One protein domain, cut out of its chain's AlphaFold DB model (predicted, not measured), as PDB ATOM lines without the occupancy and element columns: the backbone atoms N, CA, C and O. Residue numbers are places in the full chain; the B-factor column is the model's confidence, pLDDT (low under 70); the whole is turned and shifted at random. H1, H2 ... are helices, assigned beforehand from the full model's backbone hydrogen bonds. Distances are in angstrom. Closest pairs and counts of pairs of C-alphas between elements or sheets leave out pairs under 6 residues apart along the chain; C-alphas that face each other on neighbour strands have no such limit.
ATOM      1  N   ASP A  10      54.511  42.574 112.956       87.19
ATOM      2  CA  ASP A  10      53.811  41.655 113.856       87.19
ATOM      3  C   ASP A  10      52.280  41.792 113.780       87.19
ATOM      4  O   ASP A  10      51.551  40.799 113.725       87.19
ATOM      5  N   GLN A  11      51.769  43.029 113.734       88.75
ATOM      6  CA  GLN A  11      50.336  43.294 113.557       88.75
ATOM      7  C   GLN A  11      49.843  42.808 112.192       88.75
ATOM      8  O   GLN A  11      48.761  42.227 112.094       88.75
ATOM      9  N   LEU A  12      50.646  43.012 111.143       89.06
ATOM     10  CA  LEU A  12      50.337  42.523 109.803       89.06
ATOM     11  C   LEU A  12      50.253  40.997 109.773       89.06
ATOM     12  O   LEU A  12      49.314  40.454 109.189       89.06
ATOM     13  N   GLN A  13      51.197  40.316 110.420       87.94
ATOM     14  CA  GLN A  13      51.228  38.861 110.462       87.94
ATOM     15  C   GLN A  13      49.995  38.299 111.184       87.94
ATOM     16  O   GLN A  13      49.286  37.464 110.623       87.94
ATOM     17  N   LYS A  14      49.644  38.852 112.352       92.25
ATOM     18  CA  LYS A  14      48.420  38.483 113.088       92.25
ATOM     19  C   LYS A  14      47.150  38.709 112.258       92.25
ATOM     20  O   LYS A  14      46.279  37.841 112.215       92.25
ATOM     21  N   ALA A  15      47.051  39.830 111.543       91.25
ATOM     22  CA  ALA A  15      45.915  40.113 110.665       91.25
ATOM     23  C   ALA A  15      45.798  39.101 109.508       91.25
ATOM     24  O   ALA A  15      44.697  38.708 109.125       91.25
ATOM     25  N   ILE A  16      46.924  38.639 108.960       90.00
ATOM     26  CA  ILE A  16      46.937  37.591 107.932       90.00
ATOM     27  C   ILE A  16      46.504  36.249 108.530       90.00
ATOM     28  O   ILE A  16      45.716  35.527 107.917       90.00
ATOM     29  N   ASP A  17      46.982  35.917 109.726       92.00
ATOM     30  CA  ASP A  17      46.696  34.631 110.356       92.00
ATOM     31  C   ASP A  17      45.231  34.521 110.804       92.00
ATOM     32  O   ASP A  17      44.613  33.475 110.604       92.00
ATOM     33  N   THR A  18      44.607  35.607 111.277       92.31
ATOM     34  CA  THR A  18      43.156  35.620 111.565       92.31
ATOM     35  C   THR A  18      42.305  35.326 110.329       92.31
ATOM     36  O   THR A  18      41.326  34.581 110.409       92.31
ATOM     37  N   LEU A  19      42.696  35.852 109.166       91.06
ATOM     38  CA  LEU A  19      42.018  35.581 107.898       91.06
ATOM     39  C   LEU A  19      42.260  34.160 107.391       91.06
ATOM     40  O   LEU A  19      41.360  33.576 106.790       91.06
ATOM     41  N   LYS A  20      43.441  33.584 107.643       88.94
ATOM     42  CA  LYS A  20      43.713  32.172 107.333       88.94
ATOM     43  C   LYS A  20      42.880  31.232 108.201       88.94
ATOM     44  O   LYS A  20      42.363  30.248 107.685       88.94
ATOM     45  N   LEU A  21      42.740  31.540 109.492       92.69
ATOM     46  CA  LEU A  21      41.926  30.761 110.426       92.69
ATOM     47  C   LEU A  21      40.432  30.853 110.088       92.69
ATOM     48  O   LEU A  21      39.722  29.856 110.168       92.69
ATOM     49  N   ASN A  22      39.961  32.033 109.672       91.00
ATOM     50  CA  ASN A  22      38.556  32.288 109.366       91.00
ATOM     51  C   ASN A  22      38.386  32.944 107.981       91.00
ATOM     52  O   ASN A  22      38.130  34.149 107.886       91.00
ATOM     53  N   PRO A  23      38.424  32.163 106.885       86.38
ATOM     54  CA  PRO A  23      38.399  32.697 105.518       86.38
ATOM     55  C   PRO A  23      37.069  33.357 105.120       86.38
ATOM     56  O   PRO A  23      37.002  34.063 104.117       86.38
ATOM     57  N   LYS A  24      35.997  33.151 105.897       90.38
ATOM     58  CA  LYS A  24      34.693  33.806 105.689       90.38
ATOM     59  C   LYS A  24      34.661  35.256 106.190       90.38
ATOM     60  O   LYS A  24      33.711  35.977 105.884       90.38
ATOM     61  N   LEU A  25      35.653  35.687 106.974       89.44
ATOM     62  CA  LEU A  25      35.717  37.058 107.473       89.44
ATOM     63  C   LEU A  25      35.957  38.042 106.329       89.44
ATOM     64  O   LEU A  25      36.767  37.826 105.428       89.44
ATOM     65  N   LYS A  26      35.275  39.186 106.396       90.50
ATOM     66  CA  LYS A  26      35.528  40.282 105.463       90.50
ATOM     67  C   LYS A  26      36.884  40.903 105.782       90.50
ATOM     68  O   LYS A  26      37.079  41.435 106.872       90.50
ATOM     69  N   ILE A  27      37.774  40.925 104.792       89.31
ATOM     70  CA  ILE A  27      39.115  41.527 104.890       89.31
ATOM     71  C   ILE A  27      39.051  42.968 105.411       89.31
ATOM     72  O   ILE A  27      39.907  43.384 106.180       89.31
ATOM     73  N   THR A  28      38.022  43.731 105.033       88.56
ATOM     74  CA  THR A  28      37.805  45.109 105.500       88.56
ATOM     75  C   THR A  28      37.574  45.218 107.003       88.56
ATOM     76  O   THR A  28      37.954  46.224 107.591       88.56
ATOM     77  N   ASN A  29      36.953  44.213 107.623       91.06
ATOM     78  CA  ASN A  29      36.697  44.214 109.061       91.06
ATOM     79  C   ASN A  29      38.001  43.950 109.812       91.06
ATOM     80  O   ASN A  29      38.361  44.731 110.683       91.06
ATOM     81  N   VAL A  30      38.761  42.946 109.371       91.00
ATOM     82  CA  VAL A  30      40.090  42.634 109.918       91.00
ATOM     83  C   VAL A  30      41.054  43.809 109.712       91.00
ATOM     84  O   VAL A  30      41.766  44.216 110.620       91.00
ATOM     85  N   ALA A  31      41.028  44.448 108.543       89.75
ATOM     86  CA  ALA A  31      41.827  45.642 108.269       89.75
ATOM     87  C   ALA A  31      41.513  46.807 109.222       89.75
ATOM     88  O   ALA A  31      42.413  47.573 109.554       89.75
ATOM     89  N   ARG A  32      40.251  46.963 109.645       89.12
ATOM     90  CA  ARG A  32      39.853  47.977 110.630       89.12
ATOM     91  C   ARG A  32      40.279  47.589 112.041       89.12
ATOM     92  O   ARG A  32      40.807  48.437 112.741       89.12
ATOM     93  N   GLU A  33      40.083  46.329 112.416       90.25
ATOM     94  CA  GLU A  33      40.427  45.791 113.738       90.25
ATOM     95  C   GLU A  33      41.927  45.890 114.035       90.25
ATOM     96  O   GLU A  33      42.318  46.280 115.129       90.25
ATOM     97  N   PHE A  34      42.768  45.611 113.038       87.94
ATOM     98  CA  PHE A  34      44.225  45.692 113.167       87.94
ATOM     99  C   PHE A  34      44.809  47.053 112.745       87.94
ATOM    100  O   PHE A  34      46.027  47.208 112.733       87.94
ATOM    101  N   GLU A  35      43.973  48.028 112.364       89.25
ATOM    102  CA  GLU A  35      44.395  49.342 111.849       89.25
ATOM    103  C   GLU A  35      45.351  49.266 110.635       89.25
ATOM    104  O   GLU A  35      46.277  50.066 110.469       89.25
ATOM    105  N   ILE A  36      45.105  48.312 109.726       87.00
ATOM    106  CA  ILE A  36      45.912  48.053 108.521       87.00
ATOM    107  C   ILE A  36      45.079  48.303 107.253       87.00
ATOM    108  O   ILE A  36      44.597  47.358 106.619       87.00
ATOM    109  N   PRO A  37      44.971  49.558 106.778       80.06
ATOM    110  CA  PRO A  37      44.204  49.890 105.573       80.06
ATOM    111  C   PRO A  37      44.676  49.131 104.325       80.06
ATOM    112  O   PRO A  37      43.910  48.885 103.398       80.06
ATOM    113  N   THR A  38      45.956  48.752 104.288       84.12
ATOM    114  CA  THR A  38      46.587  48.100 103.136       84.12
ATOM    115  C   THR A  38      46.541  46.571 103.163       84.12
ATOM    116  O   THR A  38      47.137  45.959 102.276       84.12
ATOM    117  N   LEU A  39      45.849  45.944 104.126       86.56
ATOM    118  CA  LEU A  39      45.799  44.481 104.309       86.56
ATOM    119  C   LEU A  39      45.365  43.732 103.035       86.56
ATOM    120  O   LEU A  39      45.947  42.711 102.680       86.56
ATOM    121  N   VAL A  40      44.417  44.302 102.283       87.06
ATOM    122  CA  VAL A  40      43.950  43.760 100.994       87.06
ATOM    123  C   VAL A  40      45.105  43.559 100.007       87.06
ATOM    124  O   VAL A  40      45.152  42.552  99.307       87.06
ATOM    125  N   GLY A  41      46.045  44.506  99.947       85.56
ATOM    126  CA  GLY A  41      47.199  44.408  99.055       85.56
ATOM    127  C   GLY A  41      48.138  43.269  99.449       85.56
ATOM    128  O   GLY A  41      48.638  42.565  98.577       85.56
ATOM    129  N   TRP A  42      48.337  43.058 100.749       85.56
ATOM    130  CA  TRP A  42      49.180  41.982 101.277       85.56
ATOM    131  C   TRP A  42      48.607  40.597 100.964       85.56
ATOM    132  O   TRP A  42      49.335  39.739 100.477       85.56
ATOM    133  N   ILE A  43      47.292  40.417 101.105       86.12
ATOM    134  CA  ILE A  43      46.607  39.161 100.743       86.12
ATOM    135  C   ILE A  43      46.707  38.879  99.241       86.12
ATOM    136  O   ILE A  43      46.875  37.736  98.829       86.12
ATOM    137  N   LYS A  44      46.653  39.926  98.410       85.94
ATOM    138  CA  LYS A  44      46.810  39.819  96.950       85.94
ATOM    139  C   LYS A  44      48.260  39.594  96.494       85.94
ATOM    140  O   LYS A  44      48.511  39.576  95.293       85.94
ATOM    141  N   GLY A  45      49.216  39.439  97.414       83.75
ATOM    142  CA  GLY A  45      50.608  39.113  97.090       83.75
ATOM    143  C   GLY A  45      51.569  40.303  97.064       83.75
ATOM    144  O   GLY A  45      52.679  40.183  96.540       83.75
ATOM    145  N   ARG A  46      51.197  41.457  97.635       83.75
ATOM    146  CA  ARG A  46      52.161  42.541  97.871       83.75
ATOM    147  C   ARG A  46      53.269  42.029  98.791       83.75
ATOM    148  O   ARG A  46      52.998  41.587  99.902       83.75
ATOM    149  N   LYS A  47      54.518  42.131  98.339       77.94
ATOM    150  CA  LYS A  47      55.701  41.813  99.146       77.94
ATOM    151  C   LYS A  47      56.209  43.052  99.874       77.94
ATOM    152  O   LYS A  47      56.039  44.180  99.391       77.94
ATOM    153  N   SER A  48      56.848  42.837 101.022       76.19
ATOM    154  CA  SER A  48      57.574  43.902 101.706       76.19
ATOM    155  C   SER A  48      58.675  44.447 100.794       76.19
ATOM    156  O   SER A  48      59.214  43.741  99.942       76.19
ATOM    157  N   ARG A  49      59.019  45.726 100.959       72.62
ATOM    158  CA  ARG A  49      60.138  46.320 100.213       72.62
ATOM    159  C   ARG A  49      61.463  45.671 100.606       72.62
ATOM    160  O   ARG A  49      62.326  45.562  99.749       72.62
ATOM    161  N   THR A  50      61.592  45.229 101.856       69.75
ATOM    162  CA  THR A  50      62.788  44.546 102.374       69.75
ATOM    163  C   THR A  50      62.955  43.148 101.792       69.75
ATOM    164  O   THR A  50      64.073  42.722 101.544       69.75
ATOM    165  N   THR A  51      61.853  42.452 101.506       72.62
ATOM    166  CA  THR A  51      61.878  41.121 100.880       72.62
ATOM    167  C   THR A  51      61.890  41.175  99.353       72.62
ATOM    168  O   THR A  51      61.923  40.138  98.687       72.62
ATOM    169  N   ARG A  52      61.840  42.374  98.761       75.31
ATOM    170  CA  ARG A  52      61.877  42.546  97.311       75.31
ATOM    171  C   ARG A  52      63.322  42.492  96.824       75.31
ATOM    172  O   ARG A  52      64.126  43.348  97.173       75.31
ATOM    173  N   ILE A  53      63.603  41.545  95.934       74.06
ATOM    174  CA  ILE A  53      64.863  41.496  95.190       74.06
ATOM    175  C   ILE A  53      64.938  42.750  94.296       74.06
ATOM    176  O   ILE A  53      64.004  42.991  93.517       74.06
ATOM    177  N   PRO A  54      65.985  43.587  94.421       77.38
ATOM    178  CA  PRO A  54      66.139  44.749  93.560       77.38
ATOM    179  C   PRO A  54      66.334  44.301  92.109       77.38
ATOM    180  O   PRO A  54      67.009  43.316  91.838       77.38
ATOM    181  N   ILE A  55      65.746  45.040  91.166       75.69
ATOM    182  CA  ILE A  55      65.842  44.721  89.728       75.69
ATOM    183  C   ILE A  55      67.300  44.792  89.259       75.69
ATOM    184  O   ILE A  55      67.728  43.996  88.434       75.69
ATOM    185  N   ASN A  56      68.079  45.694  89.858       80.44
ATOM    186  CA  ASN A  56      69.495  45.883  89.561       80.44
ATOM    187  C   ASN A  56      70.394  44.941  90.380       80.44
ATOM    188  O   ASN A  56      71.557  45.261  90.614       80.44
ATOM    189  N   ARG A  57      69.866  43.823  90.898       79.25
ATOM    190  CA  ARG A  57      70.695  42.851  91.610       79.25
ATOM    191  C   ARG A  57      71.598  42.142  90.601       79.25
ATOM    192  O   ARG A  57      71.118  41.380  89.771       79.25
ATOM    193  N   ILE A  58      72.897  42.417  90.685       83.38
ATOM    194  CA  ILE A  58      73.914  41.854  89.785       83.38
ATOM    195  C   ILE A  58      74.262  40.411  90.180       83.38
ATOM    196  O   ILE A  58      74.514  39.578  89.315       83.38
ATOM    197  N   LEU A  59      74.260  40.108  91.481       84.94
ATOM    198  CA  LEU A  59      74.662  38.810  92.023       84.94
ATOM    199  C   LEU A  59      73.449  37.939  92.354       84.94
ATOM    200  O   LEU A  59      72.479  38.407  92.948       84.94
ATOM    201  N   ASN A  60      73.506  36.655  92.014       88.12
ATOM    202  CA  ASN A  60      72.495  35.693  92.447       88.12
ATOM    203  C   ASN A  60      72.725  35.241  93.906       88.12
ATOM    204  O   ASN A  60      73.777  35.499  94.493       88.12
ATOM    205  N   ASP A  61      71.737  34.554  94.494       85.75
ATOM    206  CA  ASP A  61      71.792  34.119  95.900       85.75
ATOM    207  C   ASP A  61      73.025  33.250  96.204       85.75
ATOM    208  O   ASP A  61      73.681  33.433  97.227       85.75
ATOM    209  N   SER A  62      73.388  32.355  95.279       88.19
ATOM    210  CA  SER A  62      74.550  31.467  95.418       88.19
ATOM    211  C   SER A  62      75.874  32.241  95.417       88.19
ATOM    212  O   SER A  62      76.758  31.980  96.233       88.19
ATOM    213  N   GLN A  63      76.000  33.247  94.546       90.06
ATOM    214  CA  GLN A  63      77.172  34.123  94.477       90.06
ATOM    215  C   GLN A  63      77.327  34.962  95.749       90.06
ATOM    216  O   GLN A  63      78.428  35.062  96.290       90.06
ATOM    217  N   GLU A  64      76.235  35.527  96.263       88.50
ATOM    218  CA  GLU A  64      76.255  36.254  97.536       88.50
ATOM    219  C   GLU A  64      76.633  35.348  98.712       88.50
ATOM    220  O   GLU A  64      77.431  35.748  99.561       88.50
ATOM    221  N   GLU A  65      76.096  34.128  98.780       91.25
ATOM    222  CA  GLU A  65      76.478  33.169  99.818       91.25
ATOM    223  C   GLU A  65      77.956  32.784  99.746       91.25
ATOM    224  O   GLU A  65      78.619  32.700 100.782       91.25
ATOM    225  N   ALA A  66      78.483  32.564  98.540       90.75
ATOM    226  CA  ALA A  66      79.892  32.254  98.338       90.75
ATOM    227  C   ALA A  66      80.791  33.402  98.824       90.75
ATOM    228  O   ALA A  66      81.759  33.157  99.546       90.75
ATOM    229  N   LEU A  67      80.435  34.652  98.507       89.31
ATOM    230  CA  LEU A  67      81.154  35.836  98.986       89.31
ATOM    231  C   LEU A  67      81.091  35.968 100.511       89.31
ATOM    232  O   LEU A  67      82.126  36.169 101.139       89.31
ATOM    233  N   LYS A  68      79.915  35.781 101.125       90.19
ATOM    234  CA  LYS A  68      79.766  35.800 102.591       90.19
ATOM    235  C   LYS A  68      80.665  34.761 103.258       90.19
ATOM    236  O   LYS A  68      81.405  35.094 104.180       90.19
ATOM    237  N   LYS A  69      80.643  33.516 102.770       89.06
ATOM    238  CA  LYS A  69      81.504  32.436 103.281       89.06
ATOM    239  C   LYS A  69      82.981  32.786 103.119       89.06
ATOM    240  O   LYS A  69      83.759  32.552 104.039       89.06
ATOM    241  N   ARG A  70      83.363  33.376 101.983       86.00
ATOM    242  CA  ARG A  70      84.747  33.776 101.723       86.00
ATOM    243  C   ARG A  70      85.221  34.883 102.662       86.00
ATOM    244  O   ARG A  70      86.324  34.769 103.178       86.00
ATOM    245  N   ILE A  71      84.399  35.902 102.916       85.38
ATOM    246  CA  ILE A  71      84.715  36.983 103.864       85.38
ATOM    247  C   ILE A  71      84.913  36.408 105.269       85.38
ATOM    248  O   ILE A  71      85.966  36.607 105.861       85.38
ATOM    249  N   ILE A  72      83.971  35.586 105.747       87.50
ATOM    250  CA  ILE A  72      84.068  34.944 107.069       87.50
ATOM    251  C   ILE A  72      85.349  34.103 107.188       87.50
ATOM    252  O   ILE A  72      86.005  34.114 108.228       87.50
ATOM    253  N   GLN A  73      85.724  33.381 106.127       84.25
ATOM    254  CA  GLN A  73      86.974  32.619 106.087       84.25
ATOM    255  C   GLN A  73      88.215  33.515 106.133       84.25
ATOM    256  O   GLN A  73      89.188  33.150 106.786       84.25
ATOM    257  N   LEU A  74      88.216  34.652 105.433       82.88
ATOM    258  CA  LEU A  74      89.336  35.594 105.444       82.88
ATOM    259  C   LEU A  74      89.511  36.230 106.828       82.88
ATOM    260  O   LEU A  74      90.632  36.248 107.336       82.88
ATOM    261  N   ASP A  75      88.405  36.638 107.457       79.38
ATOM    262  CA  ASP A  75      88.386  37.205 108.809       79.38
ATOM    263  C   ASP A  75      88.867  36.185 109.852       79.38
ATOM    264  O   ASP A  75      89.725  36.486 110.678       79.38
ATOM    265  N   SER A  76      88.363  34.946 109.782       79.06
ATOM    266  CA  SER A  76      88.712  33.878 110.736       79.06
ATOM    267  C   SER A  76      90.178  33.452 110.640       79.06
ATOM    268  O   SER A  76      90.778  33.059 111.637       79.06
ATOM    269  N   ASN A  77      90.756  33.516 109.441       77.06
ATOM    270  CA  ASN A  77      92.140  33.123 109.189       77.06
ATOM    271  C   ASN A  77      93.139  34.279 109.375       77.06
ATOM    272  O   ASN A  77      94.320  34.083 109.095       77.06
ATOM    273  N   PHE A  78      92.690  35.466 109.813       66.94
ATOM    274  CA  PHE A  78      93.515  36.676 109.935       66.94
ATOM    275  C   PHE A  78      94.374  36.940 108.689       66.94
ATOM    276  O   PHE A  78      95.525  37.360 108.809       66.94
ATOM    277  N   TYR A  79      93.852  36.672 107.487       66.56
ATOM    278  CA  TYR A  79      94.606  36.960 106.269       66.56
ATOM    279  C   TYR A  79      94.721  38.480 106.123       66.56
ATOM    280  O   TYR A  79      93.697  39.134 105.901       66.56
ATOM    281  N   PRO A  80      95.928  39.070 106.224       65.62
ATOM    282  CA  PRO A  80      96.077  40.479 105.922       65.62
ATOM    283  C   PRO A  80      95.726  40.697 104.441       65.62
ATOM    284  O   PRO A  80      96.060  39.853 103.598       65.62
ATOM    285  N   PRO A  81      95.041  41.799 104.097       66.88
ATOM    286  CA  PRO A  81      94.790  42.128 102.704       66.88
ATOM    287  C   PRO A  81      96.122  42.257 101.956       66.88
ATOM    288  O   PRO A  81      97.059  42.903 102.425       66.88
ATOM    289  N   ILE A  82      96.203  41.616 100.791       72.62
ATOM    290  CA  ILE A  82      97.351  41.723  99.886       72.62
ATOM    291  C   ILE A  82      97.361  43.140  99.301       72.62
ATOM    292  O   ILE A  82      96.297  43.696  99.034       72.62
ATOM    293  N   ILE A  83      98.552  43.710  99.090       74.06
ATOM    294  CA  ILE A  83      98.754  45.067  98.547       74.06
ATOM    295  C   ILE A  83      97.898  45.323  97.298       74.06
ATOM    296  O   ILE A  83      97.228  46.347  97.230       74.06
ATOM    297  N   GLU A  84      97.806  44.356  96.384       75.44
ATOM    298  CA  GLU A  84      96.984  44.450  95.166       75.44
ATOM    299  C   GLU A  84      95.493  44.708  95.458       75.44
ATOM    300  O   GLU A  84      94.838  45.479  94.758       75.44
ATOM    301  N   HIS A  85      94.940  44.106  96.519       72.44
ATOM    302  CA  HIS A  85      93.554  44.348  96.930       72.44
ATOM    303  C   HIS A  85      93.365  45.747  97.534       72.44
ATOM    304  O   HIS A  85      92.291  46.327  97.396       72.44
ATOM    305  N   ILE A  86      94.392  46.280  98.205       70.44
ATOM    306  CA  ILE A  86      94.372  47.634  98.773       70.44
ATOM    307  C   ILE A  86      94.419  48.660  97.636       70.44
ATOM    308  O   ILE A  86      93.601  49.575  97.601       70.44
ATOM    309  N   GLU A  87      95.322  48.472  96.674       78.75
ATOM    310  CA  GLU A  87      95.469  49.342  95.502       78.75
ATOM    311  C   GLU A  87      94.212  49.349  94.620       78.75
ATOM    312  O   GLU A  87      93.803  50.404  94.134       78.75
ATOM    313  N   ALA A  88      93.544  48.203  94.461       72.06
ATOM    314  CA  ALA A  88      92.294  48.106  93.710       72.06
ATOM    315  C   ALA A  88      91.094  48.793  94.392       72.06
ATOM    316  O   ALA A  88      90.156  49.168  93.701       72.06
ATOM    317  N   ALA A  89      91.098  48.951  95.720       67.69
ATOM    318  CA  ALA A  89      90.005  49.585  96.468       67.69
ATOM    319  C   ALA A  89      90.116  51.121  96.552       67.69
ATOM    320  O   ALA A  89      89.153  51.785  96.934       67.69
ATOM    321  N   VAL A  90      91.298  51.673  96.256       70.12
ATOM    322  CA  VAL A  90      91.578  53.120  96.287       70.12
ATOM    323  C   VAL A  90      91.218  53.811  94.961       70.12
ATOM    324  O   VAL A  90      91.013  55.025  94.957       70.12
ATOM    325  N   ASN A  91      91.111  53.054  93.863       45.84
ATOM    326  CA  ASN A  91      90.687  53.540  92.541       45.84
ATOM    327  C   ASN A  91      89.176  53.394  92.329       45.84
ATOM    328  O   ASN A  91      88.601  54.275  91.651       45.84
TER     329      ASN A  91
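AT A GLANCE: This is residues 10 to 91 of the 91 residues of an uncharacterized protein of Ajellomyces capsulatus (strain NAm1 / WU24) (UniProt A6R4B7). Picture a small head of three short helices, H1, H2 and H3, whose centres make a triangle, and a long arm that leaves it and never folds back onto it. The arm is a stretch of 17 residues with no named element, residues 44 to 60, then the longest helix, H4, and at the far end a lone short helix, H5. You will find 82 residues printed, with five named helices in the order H1 to H5 and no named strand; the class is all helix. The whole is extended, with a radius of gyration of the C-alphas of 22.4 A, and the arm makes most of the length in spans of 64 by 26 by 21 A.

HOW THE PARTS SIT: Begin at H1, residues 10 to 21, and look from Ala 15 to Val 30 in H2, residues 27 to 33: their C-alphas, the closest of the two helices, are 6.4 A apart. H1 and H2 touch, H1 with residues 15 to 19 alone, at a steep tilt of 47 degrees, opposite ways. Next find H3, residues 39 to 43, which touches H2; the closest C-alphas are those of Ala 31 and Leu 39, 5.7 A apart. H3 also touches H1, and H1 does so with residues 12 to 16 alone; the closest C-alphas are those of Ile 16 and Ile 43, 7.4 A apart. Farther on, H4, residues 61 to 76, touches no helix, and neither does H5, residues 83 to 90; the two are apart from each other and from H1, H2 and H3. In the backbone of H1, H2, H3, H4 and H5, every O i to N i+4 pair is within hydrogen-bond range.

IN THESE COORDINATES: Find C-alpha 10 at (53.811, 41.655, 113.856); from there H1 runs 16.5 A to C-alpha 21. H2 measures 9.9 A from C-alpha 27 to C-alpha 33, and H3 6.5 A from C-alpha 39 to C-alpha 43. Go on to C-alpha 61 at (71.792, 34.119, 95.900), where H4 begins its 22.5 A to C-alpha 76. H5 covers 11.0 A and ends with C-alpha 90 at (91.578, 53.120, 96.287).

THE WHOLE: The two C-alphas farthest apart are those of Lys 24 and Ile 83, 65.4 A. The printed part has no cut and ends at residue 91, the chain's last. The links H1 to H2 and H2 to H3 are tight, H4 to H5 is short, and H3 to H4 is long, with 17 residues. Residues 47 to 58 of that long link stand free, and so do residues 68 to 91, of which 68 to 76 belong to H4 and 83 to 90 to H5. The mean pLDDT of the printed part is 82.8; look for values under 70 at residues 50, 78 to 81, 89 and 91.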